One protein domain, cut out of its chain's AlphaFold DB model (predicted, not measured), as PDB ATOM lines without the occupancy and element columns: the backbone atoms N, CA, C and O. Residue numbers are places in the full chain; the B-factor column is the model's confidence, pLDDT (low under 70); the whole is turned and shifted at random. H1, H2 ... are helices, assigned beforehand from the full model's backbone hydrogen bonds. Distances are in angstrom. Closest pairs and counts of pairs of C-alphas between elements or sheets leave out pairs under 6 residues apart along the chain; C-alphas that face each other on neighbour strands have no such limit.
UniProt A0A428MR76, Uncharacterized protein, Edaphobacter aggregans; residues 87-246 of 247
ATOM      1  N   GLU A  87     350.860 124.295 205.896       76.25
ATOM      2  CA  GLU A  87     352.270 124.272 205.549       76.25
ATOM      3  C   GLU A  87     352.414 124.523 204.037       76.25
ATOM      4  O   GLU A  87     351.599 124.049 203.242       76.25
ATOM      5  N   VAL A  88     353.448 125.259 203.617       78.00
ATOM      6  CA  VAL A  88     353.625 125.757 202.231       78.00
ATOM      7  C   VAL A  88     353.517 124.651 201.164       78.00
ATOM      8  O   VAL A  88     353.073 124.886 200.039       78.00
ATOM      9  N   TRP A  89     353.877 123.410 201.502       77.50
ATOM     10  CA  TRP A  89     353.766 122.268 200.588       77.50
ATOM     11  C   TRP A  89     352.325 121.850 200.278       77.50
ATOM     12  O   TRP A  89     352.081 121.303 199.203       77.50
ATOM     13  N   VAL A  90     351.367 122.119 201.169       80.00
ATOM     14  CA  VAL A  90     349.949 121.825 200.928       80.00
ATOM     15  C   VAL A  90     349.436 122.674 199.766       80.00
ATOM     16  O   VAL A  90     348.826 122.136 198.847       80.00
ATOM     17  N   GLU A  91     349.753 123.969 199.738       81.38
ATOM     18  CA  GLU A  91     349.364 124.861 198.637       81.38
ATOM     19  C   GLU A  91     349.968 124.416 197.298       81.38
ATOM     20  O   GLU A  91     349.273 124.375 196.280       81.38
ATOM     21  N   ALA A  92     351.240 124.006 197.303       84.69
ATOM     22  CA  ALA A  92     351.905 123.483 196.113       84.69
ATOM     23  C   ALA A  92     351.231 122.200 195.591       84.69
ATOM     24  O   ALA A  92     350.994 122.076 194.387       84.69
ATOM     25  N   LEU A  93     350.870 121.268 196.479       84.19
ATOM     26  CA  LEU A  93     350.143 120.045 196.117       84.19
ATOM     27  C   LEU A  93     348.739 120.343 195.582       84.19
ATOM     28  O   LEU A  93     348.291 119.683 194.645       84.19
ATOM     29  N   LEU A  94     348.057 121.353 196.125       84.50
ATOM     30  CA  LEU A  94     346.746 121.778 195.638       84.50
ATOM     31  C   LEU A  94     346.816 122.388 194.243       84.50
ATOM     32  O   LEU A  94     346.004 122.037 193.387       84.50
ATOM     33  N   MET A  95     347.812 123.237 193.986       88.38
ATOM     34  CA  MET A  95     348.061 123.762 192.644       88.38
ATOM     35  C   MET A  95     348.410 122.645 191.663       88.38
ATOM     36  O   MET A  95     347.889 122.617 190.547       88.38
ATOM     37  N   LEU A  96     349.233 121.683 192.088       90.06
ATOM     38  CA  LEU A  96     349.576 120.519 191.277       90.06
ATOM     39  C   LEU A  96     348.340 119.674 190.944       90.06
ATOM     40  O   LEU A  96     348.161 119.266 189.797       90.06
ATOM     41  N   ALA A  97     347.461 119.446 191.921       89.12
ATOM     42  CA  ALA A  97     346.214 118.723 191.724       89.12
ATOM     43  C   ALA A  97     345.256 119.467 190.791       89.12
ATOM     44  O   ALA A  97     344.680 118.851 189.897       89.12
ATOM     45  N   PHE A  98     345.146 120.789 190.928       90.06
ATOM     46  CA  PHE A  98     344.355 121.611 190.018       90.06
ATOM     47  C   PHE A  98     344.859 121.508 188.570       90.06
ATOM     48  O   PHE A  98     344.074 121.264 187.652       90.06
ATOM     49  N   VAL A  99     346.176 121.598 188.360       93.50
ATOM     50  CA  VAL A  99     346.797 121.362 187.046       93.50
ATOM     51  C   VAL A  99     346.511 119.943 186.547       93.50
ATOM     52  O   VAL A  99     346.140 119.766 185.389       93.50
ATOM     53  N   GLY A 100     346.608 118.935 187.417       92.94
ATOM     54  CA  GLY A 100     346.250 117.552 187.100       92.94
ATOM     55  C   GLY A 100     344.810 117.416 186.593       92.94
ATOM     56  O   GLY A 100     344.582 116.775 185.570       92.94
ATOM     57  N   ILE A 101     343.847 118.072 187.247       92.06
ATOM     58  CA  ILE A 101     342.436 118.085 186.828       92.06
ATOM     59  C   ILE A 101     342.287 118.708 185.435       92.06
ATOM     60  O   ILE A 101     341.604 118.139 184.581       92.06
ATOM     61  N   LEU A 102     342.958 119.833 185.166       94.44
ATOM     62  CA  LEU A 102     342.942 120.460 183.841       94.44
ATOM     63  C   LEU A 102     343.495 119.525 182.757       94.44
ATOM     64  O   LEU A 102     342.922 119.445 181.670       94.44
ATOM     65  N   LEU A 103     344.567 118.785 183.049       95.75
ATOM     66  CA  LEU A 103     345.130 117.798 182.124       95.75
ATOM     67  C   LEU A 103     344.148 116.650 181.850       95.75
ATOM     68  O   LEU A 103     343.974 116.263 180.697       95.75
ATOM     69  N   TRP A 104     343.454 116.141 182.872       95.69
ATOM     70  CA  TRP A 104     342.412 115.124 182.693       95.69
ATOM     71  C   TRP A 104     341.231 115.636 181.859       95.69
ATOM     72  O   TRP A 104     340.752 114.930 180.970       95.69
ATOM     73  N   ILE A 105     340.808 116.883 182.076       94.44
ATOM     74  CA  ILE A 105     339.790 117.555 181.256       94.44
ATOM     75  C   ILE A 105     340.238 117.627 179.790       94.44
ATOM     76  O   ILE A 105     339.486 117.235 178.892       94.44
ATOM     77  N   MET A 106     341.467 118.084 179.536       96.38
ATOM     78  CA  MET A 106     342.032 118.151 178.185       96.38
ATOM     79  C   MET A 106     342.140 116.771 177.537       96.38
ATOM     80  O   MET A 106     341.857 116.643 176.349       96.38
ATOM     81  N   LEU A 107     342.509 115.738 178.301       97.19
ATOM     82  CA  LEU A 107     342.616 114.366 177.812       97.19
ATOM     83  C   LEU A 107     341.260 113.841 177.336       97.19
ATOM     84  O   LEU A 107     341.163 113.348 176.215       97.19
ATOM     85  N   VAL A 108     340.215 113.964 178.160       96.88
ATOM     86  CA  VAL A 108     338.862 113.507 177.805       96.88
ATOM     87  C   VAL A 108     338.338 114.286 176.600       96.88
ATOM     88  O   VAL A 108     337.841 113.689 175.642       96.88
ATOM     89  N   TYR A 109     338.510 115.612 176.603       97.06
ATOM     90  CA  TYR A 109     338.112 116.454 175.480       97.06
ATOM     91  C   TYR A 109     338.827 116.059 174.181       97.06
ATOM     92  O   TYR A 109     338.183 115.888 173.140       97.06
ATOM     93  N   GLY A 110     340.153 115.911 174.242       96.38
ATOM     94  CA  GLY A 110     341.003 115.591 173.102       96.38
ATOM     95  C   GLY A 110     340.741 114.193 172.552       96.38
ATOM     96  O   GLY A 110     340.577 114.029 171.343       96.38
ATOM     97  N   ALA A 111     340.568 113.204 173.431       97.06
ATOM     98  CA  ALA A 111     340.265 111.830 173.050       97.06
ATOM     99  C   ALA A 111     338.936 111.709 172.289       97.06
ATOM    100  O   ALA A 111     338.875 110.976 171.302       97.06
ATOM    101  N   ILE A 112     337.895 112.447 172.692       96.31
ATOM    102  CA  ILE A 112     336.590 112.431 172.008       96.31
ATOM    103  C   ILE A 112     336.625 113.281 170.725       96.31
ATOM    104  O   ILE A 112     336.094 112.873 169.689       96.31
ATOM    105  N   SER A 113     337.253 114.459 170.775       94.25
ATOM    106  CA  SER A 113     337.225 115.426 169.668       94.25
ATOM    107  C   SER A 113     338.188 115.080 168.530       94.25
ATOM    108  O   SER A 113     337.825 115.230 167.364       94.25
ATOM    109  N   TYR A 114     339.401 114.628 168.859       94.31
ATOM    110  CA  TYR A 114     340.503 114.396 167.912       94.31
ATOM    111  C   TYR A 114     340.949 112.929 167.849       94.31
ATOM    112  O   TYR A 114     341.579 112.525 166.874       94.31
ATOM    113  N   GLY A 115     340.566 112.111 168.834       95.31
ATOM    114  CA  GLY A 115     340.920 110.694 168.910       95.31
ATOM    115  C   GLY A 115     342.187 110.432 169.728       95.31
ATOM    116  O   GLY A 115     343.082 111.262 169.824       95.31
ATOM    117  N   ILE A 116     342.303 109.226 170.290       96.50
ATOM    118  CA  ILE A 116     343.429 108.835 171.165       96.50
ATOM    119  C   ILE A 116     344.784 108.729 170.444       96.50
ATOM    120  O   ILE A 116     345.839 108.719 171.074       96.50
ATOM    121  N   ARG A 117     344.766 108.620 169.110       96.06
ATOM    122  CA  ARG A 117     345.983 108.571 168.285       96.06
ATOM    123  C   ARG A 117     346.583 109.954 168.033       96.06
ATOM    124  O   ARG A 117     347.700 110.033 167.537       96.06
ATOM    125  N   ASP A 118     345.862 111.021 168.371       95.44
ATOM    126  CA  ASP A 118     346.366 112.381 168.249       95.44
ATOM    127  C   ASP A 118     347.540 112.627 169.212       95.44
ATOM    128  O   ASP A 118     347.492 112.277 170.396       95.44
ATOM    129  N   ARG A 119     348.605 113.254 168.705       94.69
ATOM    130  CA  ARG A 119     349.855 113.434 169.453       94.69
ATOM    131  C   ARG A 119     349.689 114.342 170.672       94.69
ATOM    132  O   ARG A 119     350.301 114.076 171.706       94.69
ATOM    133  N   ALA A 120     348.855 115.382 170.580       95.44
ATOM    134  CA  ALA A 120     348.573 116.256 171.716       95.44
ATOM    135  C   ALA A 120     347.785 115.506 172.795       95.44
ATOM    136  O   ALA A 120     348.094 115.635 173.979       95.44
ATOM    137  N   THR A 121     346.839 114.656 172.397       96.50
ATOM    138  CA  THR A 121     346.084 113.791 173.318       96.50
ATOM    139  C   THR A 121     346.998 112.781 174.025       96.50
ATOM    140  O   THR A 121     346.934 112.652 175.248       96.50
ATOM    141  N   GLN A 122     347.916 112.130 173.303       97.19
ATOM    142  CA  GLN A 122     348.905 111.214 173.894       97.19
ATOM    143  C   GLN A 122     349.849 111.915 174.878       97.19
ATOM    144  O   GLN A 122     350.101 111.400 175.964       97.19
ATOM    145  N   MET A 123     350.350 113.103 174.532       96.31
ATOM    146  CA  MET A 123     351.192 113.885 175.445       96.31
ATOM    147  C   MET A 123     350.416 114.328 176.687       96.31
ATOM    148  O   MET A 123     350.940 114.247 177.795       96.31
ATOM    149  N   THR A 124     349.154 114.728 176.515       97.00
ATOM    150  CA  THR A 124     348.269 115.070 177.636       97.00
ATOM    151  C   THR A 124     348.080 113.868 178.564       97.00
ATOM    152  O   THR A 124     348.176 114.029 179.775       97.00
ATOM    153  N   LEU A 125     347.892 112.660 178.016       97.44
ATOM    154  CA  LEU A 125     347.803 111.421 178.794       97.44
ATOM    155  C   LEU A 125     349.070 111.167 179.619       97.44
ATOM    156  O   LEU A 125     348.971 110.913 180.816       97.44
ATOM    157  N   LEU A 126     350.251 111.253 178.997       97.06
ATOM    158  CA  LEU A 126     351.527 111.021 179.682       97.06
ATOM    159  C   LEU A 126     351.713 111.985 180.860       97.06
ATOM    160  O   LEU A 126     352.023 111.550 181.968       97.06
ATOM    161  N   TRP A 127     351.457 113.277 180.643       96.75
ATOM    162  CA  TRP A 127     351.541 114.283 181.702       96.75
ATOM    163  C   TRP A 127     350.464 114.104 182.775       96.75
ATOM    164  O   TRP A 127     350.771 114.231 183.957       96.75
ATOM    165  N   ALA A 128     349.227 113.758 182.406       95.75
ATOM    166  CA  ALA A 128     348.153 113.502 183.365       95.75
ATOM    167  C   ALA A 128     348.487 112.315 184.281       95.75
ATOM    168  O   ALA A 128     348.359 112.424 185.502       95.75
ATOM    169  N   VAL A 129     348.976 111.202 183.718       96.06
ATOM    170  CA  VAL A 129     349.401 110.017 184.483       96.06
ATOM    171  C   VAL A 129     350.572 110.352 185.400       96.06
ATOM    172  O   VAL A 129     350.567 109.957 186.568       96.06
ATOM    173  N   LEU A 130     351.550 111.111 184.907       95.75
ATOM    174  CA  LEU A 130     352.709 111.511 185.694       95.75
ATOM    175  C   LEU A 130     352.317 112.403 186.877       95.75
ATOM    176  O   LEU A 130     352.694 112.114 188.010       95.75
ATOM    177  N   MET A 131     351.506 113.438 186.634       93.19
ATOM    178  CA  MET A 131     351.011 114.332 187.686       93.19
ATOM    179  C   MET A 131     350.182 113.572 188.718       93.19
ATOM    180  O   MET A 131     350.382 113.736 189.917       93.19
ATOM    181  N   THR A 132     349.309 112.674 188.260       91.19
ATOM    182  CA  THR A 132     348.511 111.811 189.138       91.19
ATOM    183  C   THR A 132     349.411 110.921 190.000       91.19
ATOM    184  O   THR A 132     349.210 110.818 191.207       91.19
ATOM    185  N   SER A 133     350.455 110.335 189.411       93.25
ATOM    186  CA  SER A 133     351.422 109.504 190.138       93.25
ATOM    187  C   SER A 133     352.159 110.299 191.214       93.25
ATOM    188  O   SER A 133     352.295 109.819 192.336       93.25
ATOM    189  N   ILE A 134     352.575 111.534 190.912       90.69
ATOM    190  CA  ILE A 134     353.190 112.426 191.902       90.69
ATOM    191  C   ILE A 134     352.201 112.698 193.040       90.69
ATOM    192  O   ILE A 134     352.549 112.487 194.195       90.69
ATOM    193  N   ILE A 135     350.955 113.073 192.736       87.75
ATOM    194  CA  ILE A 135     349.937 113.405 193.748       87.75
ATOM    195  C   ILE A 135     349.639 112.225 194.686       87.75
ATOM    196  O   ILE A 135     349.499 112.431 195.888       87.75
ATOM    197  N   PHE A 136     349.552 110.994 194.176       86.88
ATOM    198  CA  PHE A 136     349.218 109.829 195.007       86.88
ATOM    199  C   PHE A 136     350.423 109.197 195.712       86.88
ATOM    200  O   PHE A 136     350.266 108.621 196.789       86.88
ATOM    201  N   PHE A 137     351.623 109.292 195.135       88.38
ATOM    202  CA  PHE A 137     352.812 108.605 195.645       88.38
ATOM    203  C   PHE A 137     353.905 109.545 196.170       88.38
ATOM    204  O   PHE A 137     355.008 109.073 196.440       88.38
ATOM    205  N   TRP A 138     353.623 110.838 196.373       86.69
ATOM    206  CA  TRP A 138     354.615 111.824 196.835       86.69
ATOM    207  C   TRP A 138     355.320 111.444 198.145       86.69
ATOM    208  O   TRP A 138     356.500 111.743 198.307       86.69
ATOM    209  N   LEU A 139     354.637 110.732 199.050       88.12
ATOM    210  CA  LEU A 139     355.213 110.255 200.316       88.12
ATOM    211  C   LEU A 139     356.296 109.181 200.129       88.12
ATOM    212  O   LEU A 139     357.076 108.930 201.046       88.12
ATOM    213  N   LYS A 140     356.350 108.519 198.966       93.38
ATOM    214  CA  LYS A 140     357.373 107.518 198.649       93.38
ATOM    215  C   LYS A 140     358.498 108.191 197.850       93.38
ATOM    216  O   LYS A 140     358.345 108.366 196.639       93.38
ATOM    217  N   PRO A 141     359.653 108.512 198.466       92.12
ATOM    218  CA  PRO A 141     360.703 109.301 197.815       92.12
ATOM    219  C   PRO A 141     361.268 108.621 196.562       92.12
ATOM    220  O   PRO A 141     361.630 109.297 195.605       92.12
ATOM    221  N   THR A 142     361.282 107.285 196.524       95.25
ATOM    222  CA  THR A 142     361.704 106.507 195.350       95.25
ATOM    223  C   THR A 142     360.774 106.706 194.156       95.25
ATOM    224  O   THR A 142     361.244 106.903 193.036       95.25
ATOM    225  N   VAL A 143     359.457 106.703 194.386       92.19
ATOM    226  CA  VAL A 143     358.457 106.929 193.334       92.19
ATOM    227  C   VAL A 143     358.497 108.382 192.874       92.19
ATOM    228  O   VAL A 143     358.460 108.638 191.672       92.19
ATOM    229  N   LEU A 144     358.644 109.327 193.808       91.12
ATOM    230  CA  LEU A 144     358.772 110.746 193.488       91.12
ATOM    231  C   LEU A 144     360.014 111.023 192.630       91.12
ATOM    232  O   LEU A 144     359.899 111.662 191.585       91.12
ATOM    233  N   ALA A 145     361.181 110.498 193.016       95.00
ATOM    234  CA  ALA A 145     362.417 110.646 192.250       95.00
ATOM    235  C   ALA A 145     362.290 110.051 190.837       95.00
ATOM    236  O   ALA A 145     362.686 110.692 189.863       95.00
ATOM    237  N   ALA A 146     361.675 108.869 190.707       96.62
ATOM    238  CA  ALA A 146     361.405 108.256 189.408       96.62
ATOM    239  C   ALA A 146     360.457 109.113 188.548       96.62
ATOM    240  O   ALA A 146     360.717 109.313 187.362       96.62
ATOM    241  N   CYS A 147     359.395 109.673 189.136       95.88
ATOM    242  CA  CYS A 147     358.474 110.565 188.428       95.88
ATOM    243  C   CYS A 147     359.165 111.858 187.975       95.88
ATOM    244  O   CYS A 147     358.963 112.290 186.845       95.88
ATOM    245  N   LEU A 148     360.014 112.460 188.811       94.56
ATOM    246  CA  LEU A 148     360.773 113.656 188.440       94.56
ATOM    247  C   LEU A 148     361.761 113.366 187.302       94.56
ATOM    248  O   LEU A 148     361.828 114.132 186.342       94.56
ATOM    249  N   ALA A 149     362.466 112.235 187.353       97.06
ATOM    250  CA  ALA A 149     363.340 111.808 186.263       97.06
ATOM    251  C   ALA A 149     362.555 111.604 184.953       97.06
ATOM    252  O   ALA A 149     362.958 112.107 183.903       97.06
ATOM    253  N   LEU A 150     361.395 110.939 185.012       96.88
ATOM    254  CA  LEU A 150     360.508 110.771 183.857       96.88
ATOM    255  C   LEU A 150     359.974 112.111 183.333       96.88
ATOM    256  O   LEU A 150     359.920 112.295 182.120       96.88
ATOM    257  N   ALA A 151     359.637 113.061 184.212       95.12
ATOM    258  CA  ALA A 151     359.210 114.407 183.826       95.12
ATOM    259  C   ALA A 151     360.289 115.119 183.005       95.12
ATOM    260  O   ALA A 151     359.994 115.697 181.959       95.12
ATOM    261  N   LEU A 152     361.544 115.039 183.456       96.12
ATOM    262  CA  LEU A 152     362.687 115.644 182.774       96.12
ATOM    263  C   LEU A 152     362.944 114.985 181.417       96.12
ATOM    264  O   LEU A 152     363.135 115.688 180.427       96.12
ATOM    265  N   ILE A 153     362.881 113.653 181.344       96.69
ATOM    266  CA  ILE A 153     363.033 112.915 180.082       96.69
ATOM    267  C   ILE A 153     361.910 113.278 179.104       96.69
ATOM    268  O   ILE A 153     362.175 113.518 177.925       96.69
ATOM    269  N   LEU A 154     360.661 113.354 179.572       95.25
ATOM    270  CA  LEU A 154     359.517 113.740 178.746       95.25
ATOM    271  C   LEU A 154     359.627 115.188 178.264       95.25
ATOM    272  O   LEU A 154     359.385 115.450 177.087       95.25
ATOM    273  N   ALA A 155     360.039 116.116 179.130       94.69
ATOM    274  CA  ALA A 155     360.282 117.507 178.758       94.69
ATOM    275  C   ALA A 155     361.400 117.616 177.712       94.69
ATOM    276  O   ALA A 155     361.225 118.261 176.680       94.69
ATOM    277  N   TRP A 156     362.512 116.909 177.921       96.31
ATOM    278  CA  TRP A 156     363.632 116.876 176.984       96.31
ATOM    279  C   TRP A 156     363.241 116.273 175.627       96.31
ATOM    280  O   TRP A 156     363.484 116.864 174.571       96.31
ATOM    281  N   SER A 157     362.565 115.120 175.636       95.25
ATOM    282  CA  SER A 157     362.048 114.464 174.427       95.25
ATOM    283  C   SER A 157     361.041 115.354 173.696       95.25
ATOM    284  O   SER A 157     361.030 115.430 172.462       95.25
ATOM    285  N   SER A 158     360.223 116.085 174.453       94.12
ATOM    286  CA  SER A 158     359.278 117.044 173.903       94.12
ATOM    287  C   SER A 158     359.976 118.205 173.204       94.12
ATOM    288  O   SER A 158     359.590 118.582 172.101       94.12
ATOM    289  N   MET A 159     361.065 118.699 173.787       94.19
ATOM    290  CA  MET A 159     361.913 119.715 173.182       94.19
ATOM    291  C   MET A 159     362.776 119.191 172.031       94.19
ATOM    292  O   MET A 159     363.358 120.004 171.328       94.19
ATOM    293  N   SER A 160     362.875 117.890 171.774       94.25
ATOM    294  CA  SER A 160     363.769 117.369 170.726       94.25
ATOM    295  C   SER A 160     363.074 117.195 169.372       94.25
ATOM    296  O   SER A 160     363.682 117.424 168.332       94.25
ATOM    297  N   ASN A 161     361.784 116.851 169.369       94.44
ATOM    298  CA  ASN A 161     361.011 116.611 168.148       94.44
ATOM    299  C   ASN A 161     360.028 117.769 167.891       94.44
ATOM    300  O   ASN A 161     359.269 118.140 168.785       94.44
ATOM    301  N   LEU A 162     360.007 118.317 166.670       92.19
ATOM    302  CA  LEU A 162     359.122 119.421 166.276       92.19
ATOM    303  C   LEU A 162     357.638 119.122 166.547       92.19
ATOM    304  O   LEU A 162     356.918 119.987 167.047       92.19
ATOM    305  N   GLU A 163     357.187 117.896 166.280       92.81
ATOM    306  CA  GLU A 163     355.803 117.485 166.536       92.81
ATOM    307  C   GLU A 163     355.476 117.513 168.032       92.81
ATOM    308  O   GLU A 163     354.425 118.011 168.447       92.81
ATOM    309  N   ASN A 164     356.408 117.038 168.863       93.81
ATOM    310  CA  ASN A 164     356.238 117.057 170.311       93.81
ATOM    311  C   ASN A 164     356.305 118.485 170.872       93.81
ATOM    312  O   ASN A 164     355.563 118.789 171.806       93.81
ATOM    313  N   ARG A 165     357.142 119.368 170.303       94.56
ATOM    314  CA  ARG A 165     357.201 120.793 170.671       94.56
ATOM    315  C   ARG A 165     355.852 121.463 170.434       94.56
ATOM    316  O   ARG A 165     355.364 122.183 171.300       94.56
ATOM    317  N   ARG A 166     355.220 121.194 169.284       94.06
ATOM    318  CA  ARG A 166     353.879 121.707 168.950       94.06
ATOM    319  C   ARG A 166     352.828 121.190 169.932       94.06
ATOM    320  O   ARG A 166     352.076 121.992 170.481       94.06
ATOM    321  N   ALA A 167     352.817 119.885 170.208       94.88
ATOM    322  CA  ALA A 167     351.914 119.287 171.194       94.88
ATOM    323  C   ALA A 167     352.092 119.899 172.596       94.88
ATOM    324  O   ALA A 167     351.112 120.227 173.263       94.88
ATOM    325  N   MET A 168     353.335 120.119 173.024       95.94
ATOM    326  CA  MET A 168     353.645 120.731 174.317       95.94
ATOM    327  C   MET A 168     353.284 122.212 174.375       95.94
ATOM    328  O   MET A 168     352.853 122.702 175.415       95.94
ATOM    329  N   LEU A 169     353.388 122.933 173.259       95.94
ATOM    330  CA  LEU A 169     352.912 124.308 173.164       95.94
ATOM    331  C   LEU A 169     351.388 124.368 173.337       95.94
ATOM    332  O   LEU A 169     350.896 125.202 174.096       95.94
ATOM    333  N   VAL A 170     350.633 123.460 172.705       96.31
ATOM    334  CA  VAL A 170     349.179 123.337 172.934       96.31
ATOM    335  C   VAL A 170     348.903 123.057 174.411       96.31
ATOM    336  O   VAL A 170     348.078 123.738 175.016       96.31
ATOM    337  N   LEU A 171     349.624 122.110 175.012       96.25
ATOM    338  CA  LEU A 171     349.418 121.714 176.402       96.25
ATOM    339  C   LEU A 171     349.709 122.850 177.390       96.25
ATOM    340  O   LEU A 171     348.876 123.156 178.241       96.25
ATOM    341  N   THR A 172     350.862 123.507 177.263       96.25
ATOM    342  CA  THR A 172     351.289 124.583 178.171       96.25
ATOM    343  C   THR A 172     350.389 125.808 178.057       96.25
ATOM    344  O   THR A 172     349.937 126.322 179.076       96.25
ATOM    345  N   THR A 173     350.047 126.234 176.837       96.88
ATOM    346  CA  THR A 173     349.141 127.378 176.621       96.88
ATOM    347  C   THR A 173     347.731 127.105 177.135       96.88
ATOM    348  O   THR A 173     347.136 127.967 177.781       96.88
ATOM    349  N   THR A 174     347.210 125.897 176.912       96.50
ATOM    350  CA  THR A 174     345.886 125.510 177.412       96.50
ATOM    351  C   THR A 174     345.879 125.392 178.934       96.50
ATOM    352  O   THR A 174     344.953 125.876 179.579       96.50
ATOM    353  N   THR A 175     346.927 124.811 179.525       95.94
ATOM    354  CA  THR A 175     347.061 124.699 180.987       95.94
ATOM    355  C   THR A 175     347.163 126.075 181.625       95.94
ATOM    356  O   THR A 175     346.431 126.352 182.566       95.94
ATOM    357  N   ALA A 176     347.990 126.971 181.081       96.62
ATOM    358  CA  ALA A 176     348.109 128.339 181.572       96.62
ATOM    359  C   ALA A 176     346.769 129.091 181.500       96.62
ATOM    360  O   ALA A 176     346.374 129.730 182.473       96.62
ATOM    361  N   ALA A 177     346.028 128.969 180.394       95.88
ATOM    362  CA  ALA A 177     344.696 129.563 180.268       95.88
ATOM    363  C   ALA A 177     343.690 128.970 181.273       95.88
ATOM    364  O   ALA A 177     342.916 129.709 181.888       95.88
ATOM    365  N   GLY A 178     343.724 127.652 181.487       94.38
ATOM    366  CA  GLY A 178     342.923 126.965 182.504       94.38
ATOM    367  C   GLY A 178     343.251 127.430 183.926       94.38
ATOM    368  O   GLY A 178     342.349 127.703 184.709       94.38
ATOM    369  N   VAL A 179     344.536 127.617 184.241       94.06
ATOM    370  CA  VAL A 179     345.009 128.137 185.532       94.06
ATOM    371  C   VAL A 179     344.563 129.575 185.759       94.06
ATOM    372  O   VAL A 179     343.932 129.863 186.772       94.06
ATOM    373  N   VAL A 180     344.810 130.465 184.798       95.44
ATOM    374  CA  VAL A 180     344.383 131.870 184.890       95.44
ATOM    375  C   VAL A 180     342.864 131.968 185.030       95.44
ATOM    376  O   VAL A 180     342.376 132.690 185.896       95.44
ATOM    377  N   SER A 181     342.104 131.215 184.227       92.62
ATOM    378  CA  SER A 181     340.641 131.200 184.342       92.62
ATOM    379  C   SER A 181     340.167 130.631 185.679       92.62
ATOM    380  O   SER A 181     339.228 131.179 186.247       92.62
ATOM    381  N   GLY A 182     340.839 129.610 186.221       89.62
ATOM    382  CA  GLY A 182     340.583 129.065 187.554       89.62
ATOM    383  C   GLY A 182     340.806 130.081 188.673       89.62
ATOM    384  O   GLY A 182     339.957 130.214 189.548       89.62
ATOM    385  N   PHE A 183     341.894 130.853 188.616       89.94
ATOM    386  CA  PHE A 183     342.164 131.919 189.587       89.94
ATOM    387  C   PHE A 183     341.147 133.053 189.511       89.94
ATOM    388  O   PHE A 183     340.625 133.475 190.541       89.94
ATOM    389  N   VAL A 184     340.829 133.524 188.302       90.50
ATOM    390  CA  VAL A 184     339.784 134.541 188.102       90.50
ATOM    391  C   VAL A 184     338.446 134.022 188.621       90.50
ATOM    392  O   VAL A 184     337.729 134.744 189.309       90.50
ATOM    393  N   ALA A 185     338.133 132.755 188.347       88.00
ATOM    394  CA  ALA A 185     336.929 132.112 188.833       88.00
ATOM    395  C   ALA A 185     336.882 132.060 190.369       88.00
ATOM    396  O   ALA A 185     335.897 132.483 190.968       88.00
ATOM    397  N   ALA A 186     337.951 131.600 191.017       84.69
ATOM    398  CA  ALA A 186     338.045 131.547 192.472       84.69
ATOM    399  C   ALA A 186     337.929 132.944 193.106       84.69
ATOM    400  O   ALA A 186     337.203 133.117 194.082       84.69
ATOM    401  N   TYR A 187     338.580 133.950 192.516       87.50
ATOM    402  CA  TYR A 187     338.515 135.339 192.968       87.50
ATOM    403  C   TYR A 187     337.091 135.908 192.885       87.50
ATOM    404  O   TYR A 187     336.565 136.419 193.875       87.50
ATOM    405  N   VAL A 188     336.432 135.768 191.729       87.62
ATOM    406  CA  VAL A 188     335.044 136.219 191.533       87.62
ATOM    407  C   VAL A 188     334.086 135.453 192.447       87.62
ATOM    408  O   VAL A 188     333.199 136.061 193.041       87.62
ATOM    409  N   GLY A 189     334.285 134.141 192.603       84.25
ATOM    410  CA  GLY A 189     333.499 133.299 193.504       84.25
ATOM    411  C   GLY A 189     333.609 133.740 194.961       84.25
ATOM    412  O   GLY A 189     332.584 133.910 195.616       84.25
ATOM    413  N   GLY A 190     334.825 134.014 195.439       81.19
ATOM    414  CA  GLY A 190     335.058 134.524 196.792       81.19
ATOM    415  C   GLY A 190     334.422 135.897 197.021       81.19
ATOM    416  O   GLY A 190     333.738 136.106 198.022       81.19
ATOM    417  N   HIS A 191     334.555 136.824 196.065       84.81
ATOM    418  CA  HIS A 191     333.887 138.128 196.143       84.81
ATOM    419  C   HIS A 191     332.361 138.011 196.137       84.81
ATOM    420  O   HIS A 191     331.690 138.701 196.902       84.81
ATOM    421  N   TYR A 192     331.813 137.126 195.305       84.38
ATOM    422  CA  TYR A 192     330.379 136.874 195.249       84.38
ATOM    423  C   TYR A 192     329.855 136.279 196.560       84.38
ATOM    424  O   TYR A 192     328.833 136.733 197.066       84.38
ATOM    425  N   GLN A 193     330.572 135.316 197.149       80.69
ATOM    426  CA  GLN A 193     330.228 134.747 198.456       80.69
ATOM    427  C   GLN A 193     330.207 135.817 199.551       80.69
ATOM    428  O   GLN A 193     329.226 135.907 200.286       80.69
ATOM    429  N   ASN A 194     331.238 136.665 199.602       80.25
ATOM    430  CA  ASN A 194     331.321 137.764 200.565       80.25
ATOM    431  C   ASN A 194     330.206 138.804 200.368       80.25
ATOM    432  O   ASN A 194     329.713 139.368 201.340       80.25
ATOM    433  N   PHE A 195     329.799 139.061 199.119       84.75
ATOM    434  CA  PHE A 195     328.708 139.984 198.805       84.75
ATOM    435  C   PHE A 195     327.338 139.428 199.209       84.75
ATOM    436  O   PHE A 195     326.545 140.134 199.824       84.75
ATOM    437  N   VAL A 196     327.055 138.168 198.860       82.75
ATOM    438  CA  VAL A 196     325.774 137.516 199.180       82.75
ATOM    439  C   VAL A 196     325.620 137.334 200.684       82.75
ATOM    440  O   VAL A 196     324.507 137.421 201.197       82.75
ATOM    441  N   ASN A 197     326.721 137.088 201.394       79.75
ATOM    442  CA  ASN A 197     326.680 136.885 202.824       79.75
ATOM    443  C   ASN A 197     327.937 137.439 203.527       79.75
ATOM    444  O   ASN A 197     328.922 136.717 203.682       79.75
ATOM    445  N   PRO A 198     327.895 138.694 204.009       77.12
ATOM    446  CA  PRO A 198     329.017 139.320 204.709       77.12
ATOM    447  C   PRO A 198     329.214 138.819 206.156       77.12
ATOM    448  O   PRO A 198     330.134 139.272 206.834       77.12
ATOM    449  N   GLY A 199     328.355 137.917 206.655       75.38
ATOM    450  CA  GLY A 199     328.398 137.396 208.026       75.38
ATOM    451  C   GLY A 199     329.012 135.991 208.158       75.38
ATOM    452  O   GLY A 199     329.099 135.253 207.173       75.38
ATOM    453  N   PRO A 200     329.394 135.572 209.382       63.25
ATOM    454  CA  PRO A 200     329.924 134.240 209.659       63.25
ATOM    455  C   PRO A 200     328.794 133.199 209.650       63.25
ATOM    456  O   PRO A 200     328.341 132.751 210.700       63.25
ATOM    457  N   LEU A 201     328.299 132.822 208.469       61.94
ATOM    458  CA  LEU A 201     327.436 131.644 208.352       61.94
ATOM    459  C   LEU A 201     328.264 130.380 208.582       61.94
ATOM    460  O   LEU A 201     329.433 130.292 208.190       61.94
ATOM    461  N   GLY A 202     327.633 129.371 209.178       69.69
ATOM    462  CA  GLY A 202     328.244 128.058 209.282       69.69
ATOM    463  C   GLY A 202     328.462 127.451 207.885       69.69
ATOM    464  O   GLY A 202     327.664 127.683 206.973       69.69
ATOM    465  N   PRO A 203     329.484 126.598 207.686       67.88
ATOM    466  CA  PRO A 203     329.780 125.984 206.384       67.88
ATOM    467  C   PRO A 203     328.599 125.200 205.777       67.88
ATOM    468  O   PRO A 203     328.525 125.035 204.562       67.88
ATOM    469  N   LYS A 204     327.645 124.749 206.605       70.81
ATOM    470  CA  LYS A 204     326.413 124.079 206.156       70.81
ATOM    471  C   LYS A 204     325.402 125.036 205.516       70.81
ATOM    472  O   LYS A 204     324.780 124.676 204.525       70.81
ATOM    473  N   GLU A 205     325.251 126.240 206.058       73.19
ATOM    474  CA  GLU A 205     324.311 127.252 205.553       73.19
ATOM    475  C   GLU A 205     324.830 127.854 204.243       73.19
ATOM    476  O   GLU A 205     324.068 128.051 203.298       73.19
ATOM    477  N   LEU A 206     326.153 128.030 204.146       68.00
ATOM    478  CA  LEU A 206     326.827 128.480 202.930       68.00
ATOM    479  C   LEU A 206     326.668 127.471 201.775       68.00
ATOM    480  O   LEU A 206     326.406 127.857 200.638       68.00
ATOM    481  N   ALA A 207     326.788 126.171 202.064       69.06
ATOM    482  CA  ALA A 207     326.610 125.112 201.068       69.06
ATOM    483  C   ALA A 207     325.145 124.938 200.625       69.06
ATOM    484  O   ALA A 207     324.891 124.530 199.494       69.06
ATOM    485  N   ALA A 208     324.186 125.255 201.499       75.88
ATOM    486  CA  ALA A 208     322.760 125.161 201.200       75.88
ATOM    487  C   ALA A 208     322.235 126.341 200.364       75.88
ATOM    488  O   ALA A 208     321.128 126.260 199.831       75.88
ATOM    489  N   HIS A 209     323.002 127.430 200.227       77.38
ATOM    490  CA  HIS A 209     322.537 128.607 199.503       77.38
ATOM    491  C   HIS A 209     322.556 128.364 197.979       77.38
ATOM    492  O   HIS A 209     323.632 128.219 197.384       77.38
ATOM    493  N   PRO A 210     321.396 128.367 197.295       82.12
ATOM    494  CA  PRO A 210     321.311 127.985 195.885       82.12
ATOM    495  C   PRO A 210     322.132 128.906 194.979       82.12
ATOM    496  O   PRO A 210     322.708 128.451 193.992       82.12
ATOM    497  N   SER A 211     322.251 130.191 195.324       82.94
ATOM    498  CA  SER A 211     323.029 131.141 194.525       82.94
ATOM    499  C   SER A 211     324.535 130.848 194.540       82.94
ATOM    500  O   SER A 211     325.222 131.107 193.555       82.94
ATOM    501  N   ILE A 212     325.048 130.248 195.620       77.06
ATOM    502  CA  ILE A 212     326.457 129.865 195.739       77.06
ATOM    503  C   ILE A 212     326.727 128.653 194.851       77.06
ATOM    504  O   ILE A 212     327.707 128.654 194.109       77.06
ATOM    505  N   VAL A 213     325.837 127.658 194.852       81.44
ATOM    506  CA  VAL A 213     325.925 126.502 193.944       81.44
ATOM    507  C   VAL A 213     325.913 126.958 192.481       81.44
ATOM    508  O   VAL A 213     326.789 126.568 191.711       81.44
ATOM    509  N   TRP A 214     324.985 127.848 192.109       81.94
ATOM    510  CA  TRP A 214     324.938 128.430 190.764       81.94
ATOM    511  C   TRP A 214     326.211 129.198 190.407       81.94
ATOM    512  O   TRP A 214     326.735 129.016 189.308       81.94
ATOM    513  N   GLY A 215     326.752 129.987 191.340       83.88
ATOM    514  CA  GLY A 215     328.029 130.676 191.166       83.88
ATOM    515  C   GLY A 215     329.153 129.706 190.805       83.88
ATOM    516  O   GLY A 215     329.811 129.880 189.783       83.88
ATOM    517  N   HIS A 216     329.321 128.624 191.566       82.19
ATOM    518  CA  HIS A 216     330.343 127.612 191.281       82.19
ATOM    519  C   HIS A 216     330.132 126.910 189.938       82.19
ATOM    520  O   HIS A 216     331.100 126.696 189.210       82.19
ATOM    521  N   ILE A 217     328.885 126.598 189.570       86.31
ATOM    522  CA  ILE A 217     328.564 126.005 188.265       86.31
ATOM    523  C   ILE A 217     328.960 126.954 187.129       86.31
ATOM    524  O   ILE A 217     329.621 126.527 186.182       86.31
ATOM    525  N   CYS A 218     328.614 128.241 187.218       87.81
ATOM    526  CA  CYS A 218     328.984 129.242 186.215       87.81
ATOM    527  C   CYS A 218     330.505 129.388 186.078       87.81
ATOM    528  O   CYS A 218     331.026 129.488 184.968       87.81
ATOM    529  N   LEU A 219     331.223 129.362 187.199       88.19
ATOM    530  CA  LEU A 219     332.678 129.459 187.228       88.19
ATOM    531  C   LEU A 219     333.343 128.209 186.636       88.19
ATOM    532  O   LEU A 219     334.246 128.324 185.810       88.19
ATOM    533  N   LEU A 220     332.842 127.019 186.974       89.00
ATOM    534  CA  LEU A 220     333.286 125.755 186.388       89.00
ATOM    535  C   LEU A 220     333.047 125.727 184.873       89.00
ATOM    536  O   LEU A 220     333.946 125.364 184.113       89.00
ATOM    537  N   LEU A 221     331.862 126.160 184.431       91.88
ATOM    538  CA  LEU A 221     331.523 126.308 183.016       91.88
ATOM    539  C   LEU A 221     332.512 127.239 182.312       91.88
ATOM    540  O   LEU A 221     332.994 126.896 181.235       91.88
ATOM    541  N   ALA A 222     332.854 128.379 182.917       91.75
ATOM    542  CA  ALA A 222     333.806 129.327 182.347       91.75
ATOM    543  C   ALA A 222     335.216 128.725 182.204       91.75
ATOM    544  O   ALA A 222     335.835 128.878 181.148       91.75
ATOM    545  N   VAL A 223     335.705 128.003 183.218       92.31
ATOM    546  CA  VAL A 223     337.018 127.331 183.182       92.31
ATOM    547  C   VAL A 223     337.045 126.243 182.110       92.31
ATOM    548  O   VAL A 223     337.951 126.223 181.272       92.31
ATOM    549  N   VAL A 224     336.039 125.365 182.084       93.94
ATOM    550  CA  VAL A 224     335.940 124.284 181.092       93.94
ATOM    551  C   VAL A 224     335.811 124.852 179.680       93.94
ATOM    552  O   VAL A 224     336.513 124.410 178.766       93.94
ATOM    553  N   TRP A 225     334.966 125.865 179.491       93.88
ATOM    554  CA  TRP A 225     334.784 126.531 178.206       93.88
ATOM    555  C   TRP A 225     336.082 127.172 177.709       93.88
ATOM    556  O   TRP A 225     336.469 126.966 176.557       93.88
ATOM    557  N   ASN A 226     336.784 127.920 178.564       95.12
ATOM    558  CA  ASN A 226     338.037 128.574 178.196       95.12
ATOM    559  C   ASN A 226     339.108 127.534 177.833       95.12
ATOM    560  O   ASN A 226     339.671 127.581 176.738       95.12
ATOM    561  N   THR A 227     339.290 126.528 178.690       94.56
ATOM    562  CA  THR A 227     340.263 125.443 178.499       94.56
ATOM    563  C   THR A 227     340.015 124.700 177.183       94.56
ATOM    564  O   THR A 227     340.907 124.595 176.345       94.56
ATOM    565  N   THR A 228     338.785 124.246 176.928       94.56
ATOM    566  CA  THR A 228     338.446 123.517 175.691       94.56
ATOM    567  C   THR A 228     338.538 124.396 174.439       94.56
ATOM    568  O   THR A 228     338.998 123.936 173.389       94.56
ATOM    569  N   THR A 229     338.186 125.683 174.541       94.75
ATOM    570  CA  THR A 229     338.300 126.644 173.432       94.75
ATOM    571  C   THR A 229     339.758 126.912 173.065       94.75
ATOM    572  O   THR A 229     340.106 126.891 171.880       94.75
ATOM    573  N   VAL A 230     340.621 127.160 174.056       96.44
ATOM    574  CA  VAL A 230     342.057 127.377 173.833       96.44
ATOM    575  C   VAL A 230     342.688 126.114 173.262       96.44
ATOM    576  O   VAL A 230     343.348 126.206 172.225       96.44
ATOM    577  N   TYR A 231     342.385 124.944 173.830       96.38
ATOM    578  CA  TYR A 231     342.858 123.659 173.318       96.38
ATOM    579  C   TYR A 231     342.491 123.480 171.844       96.38
ATOM    580  O   TYR A 231     343.355 123.247 170.999       96.38
ATOM    581  N   SER A 232     341.213 123.688 171.500       94.75
ATOM    582  CA  SER A 232     340.737 123.522 170.128       94.75
ATOM    583  C   SER A 232     341.352 124.516 169.148       94.75
ATOM    584  O   SER A 232     341.575 124.163 167.988       94.75
ATOM    585  N   ARG A 233     341.590 125.764 169.565       94.62
ATOM    586  CA  ARG A 233     342.204 126.786 168.703       94.62
ATOM    587  C   ARG A 233     343.684 126.515 168.486       94.62
ATOM    588  O   ARG A 233     344.158 126.643 167.358       94.62
ATOM    589  N   MET A 234     344.401 126.144 169.540       95.88
ATOM    590  CA  MET A 234     345.830 125.863 169.468       95.88
ATOM    591  C   MET A 234     346.096 124.595 168.657       95.88
ATOM    592  O   MET A 234     346.923 124.637 167.751       95.88
ATOM    593  N   HIS A 235     345.311 123.532 168.868       94.19
ATOM    594  CA  HIS A 235     345.372 122.306 168.063       94.19
ATOM    595  C   HIS A 235     345.100 122.570 166.572       94.19
ATOM    596  O   HIS A 235     345.849 122.132 165.695       94.19
ATOM    597  N   GLY A 236     344.077 123.378 166.268       92.19
ATOM    598  CA  GLY A 236     343.762 123.779 164.895       92.19
ATOM    599  C   GLY A 236     344.867 124.604 164.220       92.19
ATOM    600  O   GLY A 236     345.068 124.494 163.013       92.19
ATOM    601  N   ARG A 237     345.608 125.425 164.978       92.50
ATOM    602  CA  ARG A 237     346.763 126.181 164.456       92.50
ATOM    603  C   ARG A 237     347.951 125.269 164.177       92.50
ATOM    604  O   ARG A 237     348.550 125.370 163.112       92.50
ATOM    605  N   THR A 238     348.271 124.362 165.098       91.56
ATOM    606  CA  THR A 238     349.414 123.454 164.934       91.56
ATOM    607  C   THR A 238     349.223 122.485 163.775       91.56
ATOM    608  O   THR A 238     350.180 122.216 163.061       91.56
ATOM    609  N   THR A 239     347.999 122.000 163.550       90.25
ATOM    610  CA  THR A 239     347.690 121.077 162.445       90.25
ATOM    611  C   THR A 239     347.742 121.752 161.074       90.25
ATOM    612  O   THR A 239     348.262 121.161 160.132       90.25
ATOM    613  N   ARG A 240     347.274 123.003 160.949       88.25
ATOM    614  CA  ARG A 240     347.361 123.760 159.685       88.25
ATOM    615  C   ARG A 240     348.799 124.034 159.258       88.25
ATOM    616  O   ARG A 240     349.103 123.906 158.079       88.25
ATOM    617  N   ASN A 241     349.675 124.372 160.204       86.75
ATOM    618  CA  ASN A 241     351.077 124.651 159.890       86.75
ATOM    619  C   ASN A 241     351.798 123.409 159.342       86.75
ATOM    620  O   ASN A 241     352.595 123.534 158.425       86.75
ATOM    621  N   THR A 242     351.473 122.213 159.844       84.81
ATOM    622  CA  THR A 242     352.048 120.959 159.329       84.81
ATOM    623  C   THR A 242     351.644 120.685 157.879       84.81
ATOM    624  O   THR A 242     352.449 120.175 157.111       84.81
ATOM    625  N   LEU A 243     350.416 121.038 157.486       84.31
ATOM    626  CA  LEU A 243     349.960 120.858 156.103       84.31
ATOM    627  C   LEU A 243     350.630 121.837 155.131       84.31
ATOM    628  O   LEU A 243     350.858 121.470 153.987       84.31
ATOM    629  N   ALA A 244     350.960 123.051 155.582       85.69
ATOM    630  CA  ALA A 244     351.617 124.063 154.752       85.69
ATOM    631  C   ALA A 244     353.119 123.800 154.529       85.69
ATOM    632  O   ALA A 244     353.676 124.262 153.544       85.69
ATOM    633  N   GLU A 245     353.783 123.080 155.437       85.69
ATOM    634  CA  GLU A 245     355.206 122.716 155.306       85.69
ATOM    635  C   GLU A 245     355.431 121.479 154.417       85.69
ATOM    636  O   GLU A 245     356.562 121.205 154.027       85.69
ATOM    637  N   GLY A 246     354.372 120.714 154.129       79.44
ATOM    638  CA  GLY A 246     354.427 119.491 153.322       79.44
ATOM    639  C   GLY A 246     354.046 119.664 151.847       79.44
ATOM    640  O   GLY A 246     353.991 118.660 151.138       79.44
TER     641      GLY A 246
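Overview. This is residues 87 to 246 of the 247 residues of an uncharacterized protein of Edaphobacter aggregans (UniProt A0A428MR76). Two long helices, H4 and H6, run side by side in opposite directions and make the longest axis; three shorter helices, H1, H2 and H3, fold back and forth on one side of this pair, set steeply to H4. The small helix H5 is at one end of the long pair, in the turn between H4 and H6, where residues 198 to 205 stick out. The printed part has 160 residues with six named helices, H1 to H6 in chain order, and no named strand; the class is all helix. It is only just loose, close to compact, with a radius of gyration of the C-alphas of 18.6 A, and its spans of 61 by 42 by 22 A make it only just flat.

Along the chain. Find C-alpha 88 at (353.625, 125.757, 202.231); from there H1 runs through residues 88 to 113, 37.9 A long. H2 follows at residues 119 to 137, 26.8 A, and H3 at residues 141 to 160, 28.4 A. Look next at C-alpha 162, at (359.122, 119.421, 166.276), where H4 begins; it runs to residue 196, 50.2 A away. H5 is residues 203 to 208. H6, the longest helix, takes residues 210 to 245 over 53.1 A and ends at C-alpha 245, (355.206, 122.716, 155.306).

Arrangement. H4 is the hub, touching H1, H2, H3 and H6. H4 and H6 run opposite ways at a shallow tilt of 18 degrees, closest at the C-alphas of Gly 178 and Thr 227, 5.0 A apart. Go back to H1: with residues 98 to 103 alone it touches H4 at a steep tilt of 62 degrees, the C-alphas of Leu 102 and Thr 175 being closest at 6.6 A. With residues 102 to 109 alone H1 touches H6, closest at the C-alphas of Met 106 and Thr 228, 6.9 A. H1 and H2 form a helical hairpin at 32 degrees, a shallow tilt only just short of steep, with the C-alphas of Gly 110 and Thr 121 closest at 5.4 A. H2 and H3 form another, at 18 degrees, closest at the C-alphas of Ile 134 and Leu 144, 6.0 A. H2 touches H4 with residues 119 to 124 alone; the C-alphas of Ala 120 and Ala 167 are closest, at 4.5 A. H3 and H4 touch only at the corner, closest at the C-alphas of Ser 158 and Asn 164, 4.7 A. H5 touches no helix. In each of the six helices every O i to N i+4 pair is within hydrogen-bond range.

Size, cuts and confidence. The two C-alphas farthest apart, those of Pro 200 and Gly 246, are 63.2 A apart. The printed part has no cut and no long link. Low confidence, pLDDT under 70, is found at residues 200 to 203 and 206 to 207; the mean of the printed part is 89.8.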